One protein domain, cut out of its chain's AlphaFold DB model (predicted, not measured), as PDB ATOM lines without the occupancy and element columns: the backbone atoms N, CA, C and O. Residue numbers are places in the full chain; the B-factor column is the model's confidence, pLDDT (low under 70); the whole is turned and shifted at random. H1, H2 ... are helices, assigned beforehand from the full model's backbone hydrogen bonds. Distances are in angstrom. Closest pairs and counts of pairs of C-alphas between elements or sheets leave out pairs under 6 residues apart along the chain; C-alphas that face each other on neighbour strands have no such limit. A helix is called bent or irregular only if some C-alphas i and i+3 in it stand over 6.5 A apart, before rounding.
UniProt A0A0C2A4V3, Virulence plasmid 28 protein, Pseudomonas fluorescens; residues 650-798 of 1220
ATOM      1  N   ALA A 650       2.275  67.123 -17.419       81.00
ATOM      2  CA  ALA A 650       2.750  65.776 -17.111       81.00
ATOM      3  C   ALA A 650       3.643  65.198 -18.228       81.00
ATOM      4  O   ALA A 650       4.652  64.552 -17.947       81.00
ATOM      5  N   GLN A 651       3.314  65.464 -19.499       84.69
ATOM      6  CA  GLN A 651       4.145  65.055 -20.639       84.69
ATOM      7  C   GLN A 651       5.479  65.815 -20.667       84.69
ATOM      8  O   GLN A 651       6.515  65.216 -20.949       84.69
ATOM      9  N   LEU A 652       5.484  67.106 -20.317       82.00
ATOM     10  CA  LEU A 652       6.716  67.895 -20.200       82.00
ATOM     11  C   LEU A 652       7.644  67.346 -19.106       82.00
ATOM     12  O   LEU A 652       8.831  67.150 -19.357       82.00
ATOM     13  N   GLN A 653       7.104  67.021 -17.927       84.44
ATOM     14  CA  GLN A 653       7.880  66.392 -16.849       84.44
ATOM     15  C   GLN A 653       8.459  65.032 -17.266       84.44
ATOM     16  O   GLN A 653       9.598  64.709 -16.923       84.44
ATOM     17  N   PHE A 654       7.698  64.244 -18.032       87.19
ATOM     18  CA  PHE A 654       8.180  62.994 -18.618       87.19
ATOM     19  C   PHE A 654       9.376  63.233 -19.555       87.19
ATOM     20  O   PHE A 654      10.400  62.560 -19.413       87.19
ATOM     21  N   PHE A 655       9.290  64.214 -20.462       86.25
ATOM     22  CA  PHE A 655      10.390  64.543 -21.373       86.25
ATOM     23  C   PHE A 655      11.657  64.973 -20.627       86.25
ATOM     24  O   PHE A 655      12.732  64.456 -20.928       86.25
ATOM     25  N   ASP A 656      11.537  65.841 -19.618       83.44
ATOM     26  CA  ASP A 656      12.675  66.311 -18.815       83.44
ATOM     27  C   ASP A 656      13.363  65.154 -18.059       83.44
ATOM     28  O   ASP A 656      14.598  65.059 -17.997       83.44
ATOM     29  N   LYS A 657      12.571  64.223 -17.512       86.12
ATOM     30  CA  LYS A 657      13.091  63.051 -16.796       86.12
ATOM     31  C   LYS A 657      13.824  62.087 -17.732       86.12
ATOM     32  O   LYS A 657      14.915  61.631 -17.398       86.12
ATOM     33  N   VAL A 658      13.272  61.807 -18.914       87.00
ATOM     34  CA  VAL A 658      13.947  60.962 -19.912       87.00
ATOM     35  C   VAL A 658      15.224  61.640 -20.412       87.00
ATOM     36  O   VAL A 658      16.272  61.004 -20.437       87.00
ATOM     37  N   ALA A 659      15.174  62.935 -20.736       84.50
ATOM     38  CA  ALA A 659      16.323  63.681 -21.249       84.50
ATOM     39  C   ALA A 659      17.521  63.683 -20.283       84.50
ATOM     40  O   ALA A 659      18.666  63.569 -20.718       84.50
ATOM     41  N   SER A 660      17.266  63.795 -18.976       87.31
ATOM     42  CA  SER A 660      18.323  63.838 -17.957       87.31
ATOM     43  C   SER A 660      18.961  62.476 -17.664       87.31
ATOM     44  O   SER A 660      20.159  62.418 -17.393       87.31
ATOM     45  N   LEU A 661      18.191  61.386 -17.727       89.38
ATOM     46  CA  LEU A 661      18.646  60.050 -17.320       89.38
ATOM     47  C   LEU A 661      19.085  59.158 -18.490       89.38
ATOM     48  O   LEU A 661      19.898  58.255 -18.288       89.38
ATOM     49  N   LEU A 662      18.602  59.413 -19.710       88.81
ATOM     50  CA  LEU A 662      18.890  58.586 -20.885       88.81
ATOM     51  C   LEU A 662      20.394  58.362 -21.138       88.81
ATOM     52  O   LEU A 662      20.764  57.198 -21.317       88.81
ATOM     53  N   PRO A 663      21.285  59.379 -21.082       88.38
ATOM     54  CA  PRO A 663      22.704  59.196 -21.410       88.38
ATOM     55  C   PRO A 663      23.427  58.136 -20.567       88.38
ATOM     56  O   PRO A 663      24.352  57.496 -21.060       88.38
ATOM     57  N   ALA A 664      23.004  57.920 -19.316       87.75
ATOM     58  CA  ALA A 664      23.608  56.934 -18.416       87.75
ATOM     59  C   ALA A 664      23.175  55.483 -18.710       87.75
ATOM     60  O   ALA A 664      23.784  54.549 -18.198       87.75
ATOM     61  N   THR A 665      22.130  55.293 -19.523       90.00
ATOM     62  CA  THR A 665      21.528  53.979 -19.831       90.00
ATOM     63  C   THR A 665      21.884  53.449 -21.224       90.00
ATOM     64  O   THR A 665      21.556  52.311 -21.565       90.00
ATOM     65  N   LEU A 666      22.536  54.268 -22.056       90.44
ATOM     66  CA  LEU A 666      22.896  53.902 -23.424       90.44
ATOM     67  C   LEU A 666      24.002  52.842 -23.440       90.44
ATOM     68  O   LEU A 666      24.933  52.858 -22.631       90.44
ATOM     69  N   LEU A 667      23.924  51.935 -24.411       91.38
ATOM     70  CA  LEU A 667      24.991  50.990 -24.694       91.38
ATOM     71  C   LEU A 667      26.184  51.758 -25.267       91.38
ATOM     72  O   LEU A 667      26.108  52.310 -26.359       91.38
ATOM     73  N   THR A 668      27.299  51.792 -24.540       90.25
ATOM     74  CA  THR A 668      28.498  52.529 -24.961       90.25
ATOM     75  C   THR A 668      29.679  51.598 -25.194       90.25
ATOM     76  O   THR A 668      29.837  50.572 -24.532       90.25
ATOM     77  N   ASN A 669      30.583  52.001 -26.092       87.56
ATOM     78  CA  ASN A 669      31.853  51.299 -26.304       87.56
ATOM     79  C   ASN A 669      32.681  51.206 -25.010       87.56
ATOM     80  O   ASN A 669      33.330  50.198 -24.755       87.56
ATOM     81  N   ALA A 670      32.626  52.251 -24.175       84.75
ATOM     82  CA  ALA A 670      33.285  52.272 -22.875       84.75
ATOM     83  C   ALA A 670      32.763  51.161 -21.949       84.75
ATOM     84  O   ALA A 670      33.564  50.537 -21.261       84.75
ATOM     85  N   GLY A 671      31.459  50.857 -21.983       86.31
ATOM     86  CA  GLY A 671      30.869  49.750 -21.226       86.31
ATOM     87  C   GLY A 671      31.461  48.386 -21.595       86.31
ATOM     88  O   GLY A 671      31.794  47.606 -20.706       86.31
ATOM     89  N   PHE A 672      31.687  48.122 -22.887       89.62
ATOM     90  CA  PHE A 672      32.351  46.889 -23.326       89.62
ATOM     91  C   PHE A 672      33.816  46.824 -22.874       89.62
ATOM     92  O   PHE A 672      34.254  45.795 -22.364       89.62
ATOM     93  N   LEU A 673      34.562  47.926 -22.995       88.12
ATOM     94  CA  LEU A 673      35.965  47.975 -22.565       88.12
ATOM     95  C   LEU A 673      36.114  47.769 -21.048       88.12
ATOM     96  O   LEU A 673      37.034  47.082 -20.615       88.12
ATOM     97  N   MET A 674      35.191  48.311 -20.248       86.38
ATOM     98  CA  MET A 674      35.162  48.130 -18.789       86.38
ATOM     99  C   MET A 674      34.797  46.697 -18.368       86.38
ATOM    100  O   MET A 674      35.110  46.299 -17.250       86.38
ATOM    101  N   ALA A 675      34.168  45.914 -19.251       86.62
ATOM    102  CA  ALA A 675      33.872  44.493 -19.047       86.62
ATOM    103  C   ALA A 675      34.997  43.560 -19.550       86.62
ATOM    104  O   ALA A 675      34.776  42.362 -19.752       86.62
ATOM    105  N   ASP A 676      36.202  44.100 -19.779       85.50
ATOM    106  CA  ASP A 676      37.361  43.408 -20.355       85.50
ATOM    107  C   ASP A 676      37.093  42.806 -21.752       85.50
ATOM    108  O   ASP A 676      37.625  41.743 -22.096       85.50
ATOM    109  N   VAL A 677      36.248  43.450 -22.567       86.88
ATOM    110  CA  VAL A 677      36.118  43.118 -23.995       86.88
ATOM    111  C   VAL A 677      37.273  43.791 -24.752       86.88
ATOM    112  O   VAL A 677      37.459  45.003 -24.611       86.88
ATOM    113  N   PRO A 678      38.061  43.060 -25.566       84.00
ATOM    114  CA  PRO A 678      39.180  43.645 -26.304       84.00
ATOM    115  C   PRO A 678      38.734  44.773 -27.252       84.00
ATOM    116  O   PRO A 678      37.631  44.713 -27.795       84.00
ATOM    117  N   PRO A 679      39.567  45.797 -27.506       83.38
ATOM    118  CA  PRO A 679      39.245  46.834 -28.482       83.38
ATOM    119  C   PRO A 679      39.275  46.285 -29.919       83.38
ATOM    120  O   PRO A 679      40.140  45.484 -30.270       83.38
ATOM    121  N   VAL A 680      38.355  46.754 -30.768       83.31
ATOM    122  CA  VAL A 680      38.317  46.418 -32.203       83.31
ATOM    123  C   VAL A 680      39.233  47.324 -33.036       83.31
ATOM    124  O   VAL A 680      39.270  48.534 -32.794       83.31
ATOM    125  N   PRO A 681      39.899  46.801 -34.087       72.81
ATOM    126  CA  PRO A 681      40.764  47.597 -34.967       72.81
ATOM    127  C   PRO A 681      40.044  48.758 -35.677       72.81
ATOM    128  O   PRO A 681      40.663  49.774 -35.980       72.81
ATOM    129  N   ALA A 682      38.735  48.621 -35.923       61.12
ATOM    130  CA  ALA A 682      37.891  49.612 -36.599       61.12
ATOM    131  C   ALA A 682      37.176  50.600 -35.642       61.12
ATOM    132  O   ALA A 682      36.246  51.297 -36.051       61.12
ATOM    133  N   GLY A 683      37.595  50.690 -34.373       74.56
ATOM    134  CA  GLY A 683      37.176  51.750 -33.447       74.56
ATOM    135  C   GLY A 683      36.092  51.354 -32.435       74.56
ATOM    136  O   GLY A 683      36.408  51.129 -31.269       74.56
ATOM    137  N   ASN A 684      34.815  51.325 -32.839       84.62
ATOM    138  CA  ASN A 684      33.663  51.214 -31.926       84.62
ATOM    139  C   ASN A 684      32.878  49.909 -32.139       84.62
ATOM    140  O   ASN A 684      32.426  49.639 -33.252       84.62
ATOM    141  N   TRP A 685      32.667  49.137 -31.068       86.56
ATOM    142  CA  TRP A 685      31.881  47.900 -31.094       86.56
ATOM    143  C   TRP A 685      30.436  48.098 -31.576       86.56
ATOM    144  O   TRP A 685      29.904  47.205 -32.232       86.56
ATOM    145  N   LEU A 686      29.822  49.265 -31.340       85.94
ATOM    146  CA  LEU A 686      28.455  49.568 -31.792       85.94
ATOM    147  C   LEU A 686      28.284  49.440 -33.313       85.94
ATOM    148  O   LEU A 686      27.234  49.000 -33.768       85.94
ATOM    149  N   ASN A 687      29.334  49.706 -34.098       85.00
ATOM    150  CA  ASN A 687      29.290  49.602 -35.562       85.00
ATOM    151  C   ASN A 687      28.992  48.173 -36.056       85.00
ATOM    152  O   ASN A 687      28.509  47.995 -37.174       85.00
ATOM    153  N   PHE A 688      29.277  47.159 -35.232       85.75
ATOM    154  CA  PHE A 688      29.035  45.744 -35.532       85.75
ATOM    155  C   PHE A 688      27.712  45.228 -34.938       85.75
ATOM    156  O   PHE A 688      27.328  44.085 -35.181       85.75
ATOM    157  N   LEU A 689      26.992  46.060 -34.173       88.00
ATOM    158  CA  LEU A 689      25.811  45.676 -33.394       88.00
ATOM    159  C   LEU A 689      24.496  46.239 -33.945       88.00
ATOM    160  O   LEU A 689      23.488  46.158 -33.254       88.00
ATOM    161  N   ASN A 690      24.460  46.709 -35.196       85.12
ATOM    162  CA  ASN A 690      23.283  47.337 -35.830       85.12
ATOM    163  C   ASN A 690      21.988  46.490 -35.820       85.12
ATOM    164  O   ASN A 690      20.914  47.002 -36.118       85.12
ATOM    165  N   TRP A 691      22.081  45.187 -35.533       84.56
ATOM    166  CA  TRP A 691      20.935  44.278 -35.386       84.56
ATOM    167  C   TRP A 691      20.403  44.177 -33.949       84.56
ATOM    168  O   TRP A 691      19.327  43.624 -33.743       84.56
ATOM    169  N   LEU A 692      21.156  44.672 -32.964       88.31
ATOM    170  CA  LEU A 692      20.851  44.609 -31.533       88.31
ATOM    171  C   LEU A 692      20.701  45.997 -30.901       88.31
ATOM    172  O   LEU A 692      19.907  46.146 -29.979       88.31
ATOM    173  N   ALA A 693      21.432  47.002 -31.386       90.44
ATOM    174  CA  ALA A 693      21.347  48.384 -30.931       90.44
ATOM    175  C   ALA A 693      21.523  49.361 -32.104       90.44
ATOM    176  O   ALA A 693      22.100  49.000 -33.132       90.44
ATOM    177  N   ASP A 694      21.010  50.581 -31.961       89.12
ATOM    178  CA  ASP A 694      21.236  51.660 -32.923       89.12
ATOM    179  C   ASP A 694      22.588  52.370 -32.708       89.12
ATOM    180  O   ASP A 694      23.360  52.043 -31.803       89.12
ATOM    181  N   ALA A 695      22.892  53.346 -33.571       83.94
ATOM    182  CA  ALA A 695      24.152  54.089 -33.526       83.94
ATOM    183  C   ALA A 695      24.316  54.950 -32.257       83.94
ATOM    184  O   ALA A 695      25.449  55.251 -31.877       83.94
ATOM    185  N   ASP A 696      23.208  55.316 -31.603       83.50
ATOM    186  CA  ASP A 696      23.182  56.119 -30.379       83.50
ATOM    187  C   ASP A 696      23.256  55.242 -29.110       83.50
ATOM    188  O   ASP A 696      23.404  55.760 -28.003       83.50
ATOM    189  N   GLY A 697      23.208  53.911 -29.251       85.69
ATOM    190  CA  GLY A 697      23.307  52.952 -28.149       85.69
ATOM    191  C   GLY A 697      21.960  52.534 -27.546       85.69
ATOM    192  O   GLY A 697      21.933  51.944 -26.460       85.69
ATOM    193  N   LEU A 698      20.836  52.809 -28.210       91.38
ATOM    194  CA  LEU A 698      19.520  52.295 -27.825       91.38
ATOM    195  C   LEU A 698      19.356  50.849 -28.298       91.38
ATOM    196  O   LEU A 698      19.609  50.532 -29.459       91.38
ATOM    197  N   VAL A 699      18.897  49.962 -27.414       91.75
ATOM    198  CA  VAL A 699      18.701  48.543 -27.742       91.75
ATOM    199  C   VAL A 699      17.431  48.381 -28.579       91.75
ATOM    200  O   VAL A 699      16.365  48.866 -28.203       91.75
ATOM    201  N   LEU A 700      17.530  47.684 -29.712       89.00
ATOM    202  CA  LEU A 700      16.409  47.446 -30.620       89.00
ATOM    203  C   LEU A 700      15.366  46.520 -29.984       89.00
ATOM    204  O   LEU A 700      15.687  45.583 -29.249       89.00
ATOM    205  N   ALA A 701      14.093  46.765 -30.297       85.88
ATOM    206  CA  ALA A 701      13.000  45.914 -29.844       85.88
ATOM    207  C   ALA A 701      13.067  44.521 -30.497       85.88
ATOM    208  O   ALA A 701      13.365  44.396 -31.684       85.88
ATOM    209  N   PHE A 702      12.738  43.480 -29.730       84.50
ATOM    210  CA  PHE A 702      12.696  42.095 -30.199       84.50
ATOM    211  C   PHE A 702      11.267  41.551 -30.167       84.50
ATOM    212  O   PHE A 702      10.565  41.695 -29.168       84.50
ATOM    213  N   ALA A 703      10.850  40.912 -31.259       70.12
ATOM    214  CA  ALA A 703       9.545  40.275 -31.389       70.12
ATOM    215  C   ALA A 703       9.665  38.774 -31.074       70.12
ATOM    216  O   ALA A 703       9.824  37.955 -31.975       70.12
ATOM    217  N   GLY A 704       9.640  38.415 -29.790       75.75
ATOM    218  CA  GLY A 704       9.676  37.022 -29.341       75.75
ATOM    219  C   GLY A 704       9.855  36.892 -27.829       75.75
ATOM    220  O   GLY A 704       9.944  37.892 -27.119       75.75
ATOM    221  N   SER A 705       9.908  35.652 -27.338       78.38
ATOM    222  CA  SER A 705      10.119  35.384 -25.908       78.38
ATOM    223  C   SER A 705      11.536  35.751 -25.462       78.38
ATOM    224  O   SER A 705      12.471  35.771 -26.264       78.38
ATOM    225  N   GLU A 706      11.727  35.951 -24.159       80.44
ATOM    226  CA  GLU A 706      13.049  36.247 -23.592       80.44
ATOM    227  C   GLU A 706      14.070  35.135 -23.902       80.44
ATOM    228  O   GLU A 706      15.223  35.404 -24.227       80.44
ATOM    229  N   SER A 707      13.633  33.872 -23.902       79.25
ATOM    230  CA  SER A 707      14.487  32.736 -24.268       79.25
ATOM    231  C   SER A 707      14.967  32.808 -25.724       79.25
ATOM    232  O   SER A 707      16.147  32.593 -26.006       79.25
ATOM    233  N   GLN A 708      14.078  33.183 -26.650       85.69
ATOM    234  CA  GLN A 708      14.414  33.385 -28.059       85.69
ATOM    235  C   GLN A 708      15.322  34.601 -28.243       85.69
ATOM    236  O   GLN A 708      16.266  34.530 -29.029       85.69
ATOM    237  N   TYR A 709      15.087  35.678 -27.489       87.62
ATOM    238  CA  TYR A 709      15.951  36.854 -27.494       87.62
ATOM    239  C   TYR A 709      17.376  36.487 -27.085       87.62
ATOM    240  O   TYR A 709      18.316  36.840 -27.786       87.62
ATOM    241  N   LEU A 710      17.548  35.722 -26.003       88.94
ATOM    242  CA  LEU A 710      18.867  35.284 -25.543       88.94
ATOM    243  C   LEU A 710      19.592  34.414 -26.579       88.94
ATOM    244  O   LEU A 710      20.809  34.530 -26.735       88.94
ATOM    245  N   ILE A 711      18.868  33.543 -27.286       86.62
ATOM    246  CA  ILE A 711      19.435  32.713 -28.359       86.62
ATOM    247  C   ILE A 711      19.882  33.592 -29.534       86.62
ATOM    248  O   ILE A 711      21.024  33.483 -29.988       86.62
ATOM    249  N   GLU A 712      19.013  34.487 -30.003       88.06
ATOM    250  CA  GLU A 712      19.306  35.361 -31.142       88.06
ATOM    251  C   GLU A 712      20.408  36.376 -30.804       88.06
ATOM    252  O   GLU A 712      21.325  36.579 -31.598       88.06
ATOM    253  N   ALA A 713      20.388  36.962 -29.604       90.25
ATOM    254  CA  ALA A 713      21.412  37.886 -29.127       90.25
ATOM    255  C   ALA A 713      22.793  37.223 -29.108       90.25
ATOM    256  O   ALA A 713      23.740  37.784 -29.656       90.25
ATOM    257  N   ARG A 714      22.911  35.995 -28.580       91.50
ATOM    258  CA  ARG A 714      24.166  35.221 -28.628       91.50
ATOM    259  C   ARG A 714      24.637  34.970 -30.054       91.50
ATOM    260  O   ARG A 714      25.816  35.153 -30.347       91.50
ATOM    261  N   LEU A 715      23.726  34.581 -30.946       89.75
ATOM    262  CA  LEU A 715      24.050  34.325 -32.350       89.75
ATOM    263  C   LEU A 715      24.586  35.586 -33.047       89.75
ATOM    264  O   LEU A 715      25.556  35.519 -33.803       89.75
ATOM    265  N   ARG A 716      23.956  36.737 -32.800       90.25
ATOM    266  CA  ARG A 716      24.341  38.030 -33.384       90.25
ATOM    267  C   ARG A 716      25.643  38.562 -32.793       90.25
ATOM    268  O   ARG A 716      26.472  39.058 -33.550       90.25
ATOM    269  N   LEU A 717      25.854  38.398 -31.489       91.19
ATOM    270  CA  LEU A 717      27.106  38.753 -30.823       91.19
ATOM    271  C   LEU A 717      28.275  37.879 -31.300       91.19
ATOM    272  O   LEU A 717      29.333  38.417 -31.605       91.19
ATOM    273  N   ASP A 718      28.094  36.563 -31.461       88.50
ATOM    274  CA  ASP A 718      29.139  35.680 -32.014       88.50
ATOM    275  C   ASP A 718      29.540  36.087 -33.440       88.50
ATOM    276  O   ASP A 718      30.725  36.066 -33.776       88.50
ATOM    277  N   ARG A 719      28.579  36.526 -34.266       87.31
ATOM    278  CA  ARG A 719      28.875  37.112 -35.585       87.31
ATOM    279  C   ARG A 719      29.642  38.430 -35.469       87.31
ATOM    280  O   ARG A 719      30.677  38.564 -36.109       87.31
ATOM    281  N   ALA A 720      29.201  39.352 -34.614       87.75
ATOM    282  CA  ALA A 720      29.876  40.637 -34.413       87.75
ATOM    283  C   ALA A 720      31.334  40.466 -33.944       87.75
ATOM    284  O   ALA A 720      32.226  41.164 -34.426       87.75
ATOM    285  N   VAL A 721      31.599  39.500 -33.055       88.25
ATOM    286  CA  VAL A 721      32.963  39.187 -32.602       88.25
ATOM    287  C   VAL A 721      33.800  38.569 -33.726       88.25
ATOM    288  O   VAL A 721      34.963  38.932 -33.860       88.25
ATOM    289  N   LYS A 722      33.233  37.686 -34.563       86.25
ATOM    290  CA  LYS A 722      33.934  37.134 -35.741       86.25
ATOM    291  C   LYS A 722      34.324  38.211 -36.751       86.25
ATOM    292  O   LYS A 722      35.419  38.144 -37.301       86.25
ATOM    293  N   ASP A 723      33.451  39.186 -36.969       84.62
ATOM    294  CA  ASP A 723      33.688  40.258 -37.936       84.62
ATOM    295  C   ASP A 723      34.692  41.298 -37.404       84.62
ATOM    296  O   ASP A 723      35.526  41.802 -38.155       84.62
ATOM    297  N   GLY A 724      34.646  41.606 -36.102       82.56
ATOM    298  CA  GLY A 724      35.559  42.558 -35.461       82.56
ATOM    299  C   GLY A 724      36.938  41.984 -35.108       82.56
ATOM    300  O   GLY A 724      37.929  42.716 -35.135       82.56
ATOM    301  N   LEU A 725      37.012  40.691 -34.769       85.25
ATOM    302  CA  LEU A 725      38.216  39.980 -34.318       85.25
ATOM    303  C   LEU A 725      38.282  38.565 -34.947       85.25
ATOM    304  O   LEU A 725      38.002  37.571 -34.270       85.25
ATOM    305  N   PRO A 726      38.653  38.451 -36.238       77.38
ATOM    306  CA  PRO A 726      38.562  37.197 -36.996       77.38
ATOM    307  C   PRO A 726      39.540  36.101 -36.533       77.38
ATOM    308  O   PRO A 726      39.206  34.915 -36.588       77.38
ATOM    309  N   ASP A 727      40.714  36.478 -36.025       77.81
ATOM    310  CA  ASP A 727      41.777  35.548 -35.622       77.81
ATOM    311  C   ASP A 727      41.707  35.220 -34.118       77.81
ATOM    312  O   ASP A 727      42.510  35.708 -33.320       77.81
ATOM    313  N   MET A 728      40.728  34.404 -33.700       78.31
ATOM    314  CA  MET A 728      40.537  34.057 -32.281       78.31
ATOM    315  C   MET A 728      40.118  32.600 -32.033       78.31
ATOM    316  O   MET A 728      39.296  32.030 -32.757       78.31
ATOM    317  N   ALA A 729      40.649  32.000 -30.959       81.06
ATOM    318  CA  ALA A 729      40.290  30.648 -30.529       81.06
ATOM    319  C   ALA A 729      38.802  30.553 -30.104       81.06
ATOM    320  O   ALA A 729      38.297  31.477 -29.460       81.06
ATOM    321  N   PRO A 730      38.092  29.442 -30.404       78.88
ATOM    322  CA  PRO A 730      36.651  29.313 -30.149       78.88
ATOM    323  C   PRO A 730      36.250  29.495 -28.679       78.88
ATOM    324  O   PRO A 730      35.205  30.074 -28.398       78.88
ATOM    325  N   GLU A 731      37.086  29.021 -27.755       76.94
ATOM    326  CA  GLU A 731      36.857  29.080 -26.306       76.94
ATOM    327  C   GLU A 731      36.922  30.523 -25.778       76.94
ATOM    328  O   GLU A 731      36.038  30.969 -25.049       76.94
ATOM    329  N   LEU A 732      37.925  31.288 -26.223       81.75
ATOM    330  CA  LEU A 732      38.077  32.711 -25.902       81.75
ATOM    331  C   LEU A 732      36.945  33.550 -26.507       81.75
ATOM    332  O   LEU A 732      36.428  34.455 -25.852       81.75
ATOM    333  N   ARG A 733      36.515  33.211 -27.728       82.75
ATOM    334  CA  ARG A 733      35.383  33.867 -28.391       82.75
ATOM    335  C   ARG A 733      34.087  33.684 -27.604       82.75
ATOM    336  O   ARG A 733      33.391  34.666 -27.369       82.75
ATOM    337  N   ALA A 734      33.782  32.462 -27.165       82.50
ATOM    338  CA  ALA A 734      32.581  32.183 -26.378       82.50
ATOM    339  C   ALA A 734      32.554  32.987 -25.065       82.50
ATOM    340  O   ALA A 734      31.530  33.575 -24.723       82.50
ATOM    341  N   ALA A 735      33.695  33.094 -24.374       85.06
ATOM    342  CA  ALA A 735      33.809  33.902 -23.160       85.06
ATOM    343  C   ALA A 735      33.573  35.405 -23.414       85.06
ATOM    344  O   ALA A 735      32.924  36.071 -22.608       85.06
ATOM    345  N   ILE A 736      34.063  35.951 -24.534       85.69
ATOM    346  CA  ILE A 736      33.828  37.355 -24.915       85.69
ATOM    347  C   ILE A 736      32.361  37.595 -25.282       85.69
ATOM    348  O   ILE A 736      31.795  38.605 -24.868       85.69
ATOM    349  N   VAL A 737      31.731  36.669 -26.011       88.94
ATOM    350  CA  VAL A 737      30.308  36.760 -26.373       88.94
ATOM    351  C   VAL A 737      29.426  36.826 -25.125       88.94
ATOM    352  O   VAL A 737      28.553  37.687 -25.062       88.94
ATOM    353  N   GLU A 738      29.676  35.999 -24.105       90.19
ATOM    354  CA  GLU A 738      28.908  36.053 -22.849       90.19
ATOM    355  C   GLU A 738      29.164  37.350 -22.057       90.19
ATOM    356  O   GLU A 738      28.229  37.911 -21.484       90.19
ATOM    357  N   LYS A 739      30.390  37.896 -22.076       90.62
ATOM    358  CA  LYS A 739      30.675  39.220 -21.488       90.62
ATOM    359  C   LYS A 739      29.914  40.339 -22.204       90.62
ATOM    360  O   LYS A 739      29.286  41.168 -21.549       90.62
ATOM    361  N   MET A 740      29.931  40.351 -23.539       90.44
ATOM    362  CA  MET A 740      29.174  41.323 -24.336       90.44
ATOM    363  C   MET A 740      27.662  41.169 -24.136       90.44
ATOM    364  O   MET A 740      26.959  42.175 -24.057       90.44
ATOM    365  N   LEU A 741      27.165  39.934 -24.004       91.44
ATOM    366  CA  LEU A 741      25.766  39.657 -23.682       91.44
ATOM    367  C   LEU A 741      25.393  40.243 -22.317       91.44
ATOM    368  O   LEU A 741      24.357  40.888 -22.210       91.44
ATOM    369  N   GLY A 742      26.250  40.087 -21.302       90.88
ATOM    370  CA  GLY A 742      26.049  40.693 -19.984       90.88
ATOM    371  C   GLY A 742      25.894  42.216 -20.050       90.88
ATOM    372  O   GLY A 742      24.931  42.755 -19.509       90.88
ATOM    373  N   VAL A 743      26.784  42.906 -20.774       91.81
ATOM    374  CA  VAL A 743      26.712  44.371 -20.960       91.81
ATOM    375  C   VAL A 743      25.454  44.782 -21.738       91.81
ATOM    376  O   VAL A 743      24.793  45.754 -21.374       91.81
ATOM    377  N   LEU A 744      25.085  44.034 -22.784       92.50
ATOM    378  CA  LEU A 744      23.870  44.286 -23.565       92.50
ATOM    379  C   LEU A 744      22.603  44.141 -22.712       92.50
ATOM    380  O   LEU A 744      21.721  44.996 -22.782       92.50
ATOM    381  N   LEU A 745      22.509  43.079 -21.906       92.25
ATOM    382  CA  LEU A 745      21.365  42.836 -21.027       92.25
ATOM    383  C   LEU A 745      21.254  43.910 -19.943       92.25
ATOM    384  O   LEU A 745      20.154  44.404 -19.715       92.25
ATOM    385  N   GLN A 746      22.378  44.340 -19.360       92.00
ATOM    386  CA  GLN A 746      22.404  45.458 -18.413       92.00
ATOM    387  C   GLN A 746      21.917  46.766 -19.051       92.00
ATOM    388  O   GLN A 746      21.093  47.462 -18.463       92.00
ATOM    389  N   ALA A 747      22.374  47.093 -20.265       91.00
ATOM    390  CA  ALA A 747      21.914  48.285 -20.979       91.00
ATOM    391  C   ALA A 747      20.416  48.203 -21.322       91.00
ATOM    392  O   ALA A 747      19.677  49.166 -21.117       91.00
ATOM    393  N   ARG A 748      19.938  47.038 -21.784       91.50
ATOM    394  CA  ARG A 748      18.512  46.796 -22.052       91.50
ATOM    395  C   ARG A 748      17.669  46.967 -20.789       91.50
ATOM    396  O   ARG A 748      16.651  47.651 -20.827       91.50
ATOM    397  N   GLU A 749      18.091  46.376 -19.677       90.75
ATOM    398  CA  GLU A 749      17.397  46.474 -18.391       90.75
ATOM    399  C   GLU A 749      17.382  47.913 -17.859       90.75
ATOM    400  O   GLU A 749      16.339  48.384 -17.400       90.75
ATOM    401  N   ALA A 750      18.488  48.651 -17.998       91.69
ATOM    402  CA  ALA A 750      18.570  50.061 -17.625       91.69
ATOM    403  C   ALA A 750      17.619  50.941 -18.457       91.69
ATOM    404  O   ALA A 750      16.905  51.774 -17.899       91.69
ATOM    405  N   GLN A 751      17.545  50.726 -19.777       92.81
ATOM    406  CA  GLN A 751      16.626  51.454 -20.665       92.81
ATOM    407  C   GLN A 751      15.155  51.135 -20.362       92.81
ATOM    408  O   GLN A 751      14.321  52.042 -20.306       92.81
ATOM    409  N   VAL A 752      14.823  49.862 -20.112       90.62
ATOM    410  CA  VAL A 752      13.472  49.450 -19.691       90.62
ATOM    411  C   VAL A 752      13.115  50.061 -18.334       90.62
ATOM    412  O   VAL A 752      11.998  50.548 -18.170       90.62
ATOM    413  N   SER A 753      14.046  50.078 -17.379       91.19
ATOM    414  CA  SER A 753      13.833  50.658 -16.046       91.19
ATOM    415  C   SER A 753      13.593  52.166 -16.113       91.19
ATOM    416  O   SER A 753      12.635  52.654 -15.514       91.19
ATOM    417  N   LEU A 754      14.365  52.893 -16.930       91.25
ATOM    418  CA  LEU A 754      14.127  54.314 -17.195       91.25
ATOM    419  C   LEU A 754      12.724  54.556 -17.765       91.25
ATOM    420  O   LEU A 754      11.996  55.423 -17.278       91.25
ATOM    421  N   ALA A 755      12.323  53.779 -18.775       89.94
ATOM    422  CA  ALA A 755      10.996  53.905 -19.368       89.94
ATOM    423  C   ALA A 755       9.885  53.606 -18.347       89.94
ATOM    424  O   ALA A 755       8.931  54.377 -18.264       89.94
ATOM    425  N   LYS A 756      10.031  52.553 -17.529       89.81
ATOM    426  CA  LYS A 756       9.100  52.223 -16.437       89.81
ATOM    427  C   LYS A 756       8.951  53.388 -15.464       89.81
ATOM    428  O   LYS A 756       7.835  53.821 -15.204       89.81
ATOM    429  N   GLU A 757      10.057  53.921 -14.955       87.81
ATOM    430  CA  GLU A 757      10.039  54.999 -13.963       87.81
ATOM    431  C   GLU A 757       9.527  56.332 -14.511       87.81
ATOM    432  O   GLU A 757       8.965  57.136 -13.762       87.81
ATOM    433  N   ALA A 758       9.771  56.625 -15.787       87.69
ATOM    434  CA  ALA A 758       9.287  57.844 -16.419       87.69
ATOM    435  C   ALA A 758       7.787  57.742 -16.738       87.69
ATOM    436  O   ALA A 758       7.025  58.657 -16.426       87.69
ATOM    437  N   LEU A 759       7.341  56.613 -17.295       89.25
ATOM    438  CA  LEU A 759       5.935  56.384 -17.627       89.25
ATOM    439  C   LEU A 759       5.056  56.159 -16.394       89.25
ATOM    440  O   LEU A 759       3.900  56.572 -16.414       89.25
ATOM    441  N   ALA A 760       5.575  55.568 -15.313       87.38
ATOM    442  CA  ALA A 760       4.837  55.428 -14.055       87.38
ATOM    443  C   ALA A 760       4.391  56.794 -13.505       87.38
ATOM    444  O   ALA A 760       3.266  56.933 -13.038       87.38
ATOM    445  N   VAL A 761       5.224  57.833 -13.643       84.75
ATOM    446  CA  VAL A 761       4.859  59.210 -13.254       84.75
ATOM    447  C   VAL A 761       3.765  59.774 -14.163       84.75
ATOM    448  O   VAL A 761       2.832  60.410 -13.681       84.75
ATOM    449  N   LEU A 762       3.848  59.519 -15.472       85.62
ATOM    450  CA  LEU A 762       2.874  60.015 -16.449       85.62
ATOM    451  C   LEU A 762       1.496  59.341 -16.324       85.62
ATOM    452  O   LEU A 762       0.472  59.974 -16.577       85.62
ATOM    453  N   THR A 763       1.483  58.050 -15.995       86.44
ATOM    454  CA  THR A 763       0.292  57.182 -16.030       86.44
ATOM    455  C   THR A 763      -0.277  56.873 -14.650       86.44
ATOM    456  O   THR A 763      -1.406  56.405 -14.558       86.44
ATOM    457  N   SER A 764       0.476  57.147 -13.578       85.62
ATOM    458  CA  SER A 764       0.164  56.750 -12.194       85.62
ATOM    459  C   SER A 764       0.000  55.234 -11.983       85.62
ATOM    460  O   SER A 764      -0.586  54.814 -10.988       85.62
ATOM    461  N   LEU A 765       0.520  54.410 -12.899       88.62
ATOM    462  CA  LEU A 765       0.532  52.950 -12.793       88.62
ATOM    463  C   LEU A 765       1.815  52.434 -12.127       88.62
ATOM    464  O   LEU A 765       2.865  53.079 -12.168       88.62
ATOM    465  N   ASP A 766       1.742  51.229 -11.558       85.69
ATOM    466  CA  ASP A 766       2.917  50.500 -11.081       85.69
ATOM    467  C   ASP A 766       3.829  50.035 -12.234       85.69
ATOM    468  O   ASP A 766       3.426  49.915 -13.395       85.69
ATOM    469  N   SER A 767       5.092  49.763 -11.909       80.75
ATOM    470  CA  SER A 767       6.137  49.455 -12.891       80.75
ATOM    471  C   SER A 767       5.934  48.129 -13.641       80.75
ATOM    472  O   SER A 767       6.563  47.930 -14.687       80.75
ATOM    473  N   GLU A 768       5.075  47.235 -13.144       80.50
ATOM    474  CA  GLU A 768       4.776  45.944 -13.768       80.50
ATOM    475  C   GLU A 768       3.729  46.095 -14.878       80.50
ATOM    476  O   GLU A 768       3.889  45.519 -15.956       80.50
ATOM    477  N   ARG A 769       2.706  46.938 -14.680       89.12
ATOM    478  CA  ARG A 769       1.644  47.176 -15.680       89.12
ATOM    479  C   ARG A 769       2.067  48.098 -16.821       89.12
ATOM    480  O   ARG A 769       1.618  47.925 -17.954       89.12
ATOM    481  N   VAL A 770       2.944  49.064 -16.544       89.75
ATOM    482  CA  VAL A 770       3.343  50.122 -17.492       89.75
ATOM    483  C   VAL A 770       3.886  49.568 -18.814       89.75
ATOM    484  O   VAL A 770       3.551  50.085 -19.880       89.75
ATOM    485  N   ILE A 771       4.697  48.505 -18.777       87.88
ATOM    486  CA  ILE A 771       5.252  47.911 -20.004       87.88
ATOM    487  C   ILE A 771       4.175  47.192 -20.812       87.88
ATOM    488  O   ILE A 771       4.147  47.345 -22.032       87.88
ATOM    489  N   GLY A 772       3.256  46.482 -20.150       88.56
ATOM    490  CA  GLY A 772       2.107  45.871 -20.816       88.56
ATOM    491  C   GLY A 772       1.275  46.919 -21.558       88.56
ATOM    492  O   GLY A 772       0.994  46.758 -22.745       88.56
ATOM    493  N   VAL A 773       0.984  48.055 -20.916       91.94
ATOM    494  CA  VAL A 773       0.243  49.161 -21.549       91.94
ATOM    495  C   VAL A 773       1.012  49.777 -22.716       91.94
ATOM    496  O   VAL A 773       0.422  50.050 -23.759       91.94
ATOM    497  N   LEU A 774       2.330  49.959 -22.581       90.75
ATOM    498  CA  LEU A 774       3.166  50.470 -23.666       90.75
ATOM    499  C   LEU A 774       3.112  49.546 -24.891       90.75
ATOM    500  O   LEU A 774       2.905  50.018 -26.009       90.75
ATOM    501  N   THR A 775       3.226  48.231 -24.669       89.38
ATOM    502  CA  THR A 775       3.102  47.240 -25.745       89.38
ATOM    503  C   THR A 775       1.699  47.199 -26.335       89.38
ATOM    504  O   THR A 775       1.561  47.035 -27.543       89.38
ATOM    505  N   TRP A 776       0.657  47.400 -25.525       91.81
ATOM    506  CA  TRP A 776      -0.716  47.486 -26.012       91.81
ATOM    507  C   TRP A 776      -0.900  48.698 -26.936       91.81
ATOM    508  O   TRP A 776      -1.461  48.557 -28.019       91.81
ATOM    509  N   ALA A 777      -0.310  49.844 -26.584       90.50
ATOM    510  CA  ALA A 777      -0.350  51.098 -27.342       90.50
ATOM    511  C   ALA A 777       0.483  51.116 -28.648       90.50
ATOM    512  O   ALA A 777       0.729  52.197 -29.185       90.50
ATOM    513  N   ASP A 778       0.949  49.961 -29.135       89.50
ATOM    514  CA  ASP A 778       1.823  49.809 -30.315       89.50
ATOM    515  C   ASP A 778       3.124  50.634 -30.228       89.50
ATOM    516  O   ASP A 778       3.635  51.216 -31.190       89.50
ATOM    517  N   THR A 779       3.674  50.725 -29.017       88.06
ATOM    518  CA  THR A 779       4.925  51.435 -28.764       88.06
ATOM    519  C   THR A 779       5.915  50.506 -28.067       88.06
ATOM    520  O   THR A 779       5.562  49.662 -27.247       88.06
ATOM    521  N   THR A 780       7.195  50.638 -28.409       88.88
ATOM    522  CA  THR A 780       8.288  49.905 -27.757       88.88
ATOM    523  C   THR A 780       9.155  50.879 -26.975       88.88
ATOM    524  O   THR A 780       9.205  52.066 -27.301       88.88
ATOM    525  N   VAL A 781       9.875  50.378 -25.969       89.44
ATOM    526  CA  VAL A 781      10.835  51.188 -25.197       89.44
ATOM    527  C   VAL A 781      11.831  51.882 -26.130       89.44
ATOM    528  O   VAL A 781      12.043  53.084 -26.014       89.44
ATOM    529  N   TYR A 782      12.350  51.151 -27.120       90.12
ATOM    530  CA  TYR A 782      13.222  51.694 -28.161       90.12
ATOM    531  C   TYR A 782      12.589  52.880 -28.903       90.12
ATOM    532  O   TYR A 782      13.174  53.960 -28.959       90.12
ATOM    533  N   ARG A 783      11.381  52.692 -29.452       88.19
ATOM    534  CA  ARG A 783      10.688  53.725 -30.235       88.19
ATOM    535  C   ARG A 783      10.421  54.975 -29.398       88.19
ATOM    536  O   ARG A 783      10.721  56.074 -29.849       88.19
ATOM    537  N   LEU A 784       9.932  54.792 -28.172       89.31
ATOM    538  CA  LEU A 784       9.647  55.882 -27.243       89.31
ATOM    539  C   LEU A 784      10.905  56.703 -26.931       89.31
ATOM    540  O   LEU A 784      10.899  57.922 -27.083       89.31
ATOM    541  N   LEU A 785      11.993  56.044 -26.514       89.56
ATOM    542  CA  LEU A 785      13.233  56.734 -26.145       89.56
ATOM    543  C   LEU A 785      13.875  57.444 -27.344       89.56
ATOM    544  O   LEU A 785      14.382  58.552 -27.182       89.56
ATOM    545  N   ARG A 786      13.798  56.854 -28.543       88.44
ATOM    546  CA  ARG A 786      14.313  57.448 -29.783       88.44
ATOM    547  C   ARG A 786      13.530  58.685 -30.225       88.44
ATOM    548  O   ARG A 786      14.120  59.673 -30.653       88.44
ATOM    549  N   GLU A 787      12.202  58.645 -30.141       85.25
ATOM    550  CA  GLU A 787      11.359  59.794 -30.494       85.25
ATOM    551  C   GLU A 787      11.558  60.952 -29.500       85.25
ATOM    552  O   GLU A 787      11.660  62.112 -29.907       85.25
ATOM    553  N   VAL A 788      11.708  60.649 -28.203       85.38
ATOM    554  CA  VAL A 788      12.025  61.658 -27.179       85.38
ATOM    555  C   VAL A 788      13.433  62.231 -27.374       85.38
ATOM    556  O   VAL A 788      13.593  63.451 -27.349       85.38
ATOM    557  N   SER A 789      14.451  61.395 -27.611       82.00
ATOM    558  CA  SER A 789      15.829  61.863 -27.818       82.00
ATOM    559  C   SER A 789      15.954  62.735 -29.070       82.00
ATOM    560  O   SER A 789      16.588  63.790 -29.017       82.00
ATOM    561  N   GLY A 790      15.278  62.365 -30.162       77.44
ATOM    562  CA  GLY A 790      15.200  63.168 -31.380       77.44
ATOM    563  C   GLY A 790      14.593  64.551 -31.133       77.44
ATOM    564  O   GLY A 790      15.131  65.552 -31.608       77.44
ATOM    565  N   ARG A 791      13.527  64.632 -30.324       74.19
ATOM    566  CA  ARG A 791      12.899  65.906 -29.941       74.19
ATOM    567  C   ARG A 791      13.836  66.790 -29.114       74.19
ATOM    568  O   ARG A 791      13.948  67.986 -29.377       74.19
ATOM    569  N   VAL A 792      14.524  66.204 -28.133       69.44
ATOM    570  CA  VAL A 792      15.482  66.917 -27.267       69.44
ATOM    571  C   VAL A 792      16.682  67.425 -28.075       69.44
ATOM    572  O   VAL A 792      17.123  68.555 -27.869       69.44
ATOM    573  N   ALA A 793      17.179  66.631 -29.028       66.31
ATOM    574  CA  ALA A 793      18.310  66.994 -29.881       66.31
ATOM    575  C   ALA A 793      17.987  68.134 -30.865       66.31
ATOM    576  O   ALA A 793      18.858  68.950 -31.163       66.31
ATOM    577  N   GLN A 794      16.746  68.209 -31.358       64.75
ATOM    578  CA  GLN A 794      16.327  69.229 -32.325       64.75
ATOM    579  C   GLN A 794      16.050  70.605 -31.695       64.75
ATOM    580  O   GLN A 794      16.144  71.603 -32.404       64.75
ATOM    581  N   ASN A 795      15.734  70.695 -30.392       58.53
ATOM    582  CA  ASN A 795      15.421  71.983 -29.755       58.53
ATOM    583  C   ASN A 795      15.724  72.028 -28.231       58.53
ATOM    584  O   ASN A 795      14.808  72.089 -27.406       58.53
ATOM    585  N   PRO A 796      17.006  72.076 -27.815       50.22
ATOM    586  CA  PRO A 796      17.400  72.034 -26.399       50.22
ATOM    587  C   PRO A 796      17.010  73.271 -25.562       50.22
ATOM    588  O   PRO A 796      17.094  73.211 -24.337       50.22
ATOM    589  N   GLN A 797      16.583  74.390 -26.172       44.47
ATOM    590  CA  GLN A 797      16.187  75.617 -25.448       44.47
ATOM    591  C   GLN A 797      14.687  75.972 -25.523       44.47
ATOM    592  O   GLN A 797      14.253  76.866 -24.802       44.47
ATOM    593  N   ASN A 798      13.882  75.259 -26.323       46.03
ATOM    594  CA  ASN A 798      12.482  75.613 -26.618       46.03
ATOM    595  C   ASN A 798      11.491  74.447 -26.425       46.03
ATOM    596  O   ASN A 798      10.483  74.362 -27.116       46.03
TER     597      ASN A 798
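What this domain is: This is residues 650 to 798 of the 1220 residues of the protein "Virulence plasmid 28 protein" of Pseudomonas fluorescens (UniProt A0A0C2A4V3). One long helix, H5, runs through most of the length of the domain, with H1 alongside its last part, H6 and H7 across that part, and H4 crossing its first part at a slant. The short H3 packs on the end of H4. The 149 printed residues hold seven named helices, H1 to H7, and no named strand: the class is all helix. The whole is compact, with a radius of gyration of the C-alphas of 16.7 A and spans of 53 by 36 by 22 A.

How they stand to each other: H1, residues 650 to 664, touches the hub H5, residues 730 to 763, at a shallow tilt of 21 degrees, opposite ways; C-alphas 654 and 758 are closest, 5.7 A. H2, residues 669 to 674, only just touches H5, with 3 pairs of C-alphas within 8 A, closest Phe 672 and Met 740 at 6.5 A. H3, residues 685 to 688, touches H4, residues 706 to 724; C-alphas 688 and 720 are closest, 5.3 A. H4 touches H5 at a steep tilt of 53 degrees, closest C-alphas 717 and 737 at 5.8 A. H6, residues 769 to 776, touches H5 about perpendicular at 81 degrees, closest C-alphas 756 and 770 at 6.2 A. H7, residues 781 to 794, touches H1 about perpendicular at 85 degrees, closest C-alphas 655 and 788 at 6.7 A. H7 also touches H5, closest C-alphas 752 and 781 at 6.3 A. H4 and H7 are apart. Every O i to N i+4 pair is within hydrogen-bond range in H2, H4, H6 and H7, against 9 of 11 in H1 and 29 of 30 in H5; H3 is too short for one.

Where its parts are: H1 begins at C-alpha 650 (2.750, 65.776, -17.111), measures 22.7 A and is irregular: C-alphas 660 and 663 are 7.3 A apart. H4 measures 26.2 A, H5 47.9 A and H7 20.2 A, ending at C-alpha 794 (16.327, 69.229, -32.325).

The domain as a whole: The C-alphas of Ala 650 and Ala 729, the two farthest apart, are 53.1 A apart. The printed part has no cut. The link from H3 to H4, residues 689 to 705, is long. Confidence is under 70 at residue 682 and residues 792 to 798.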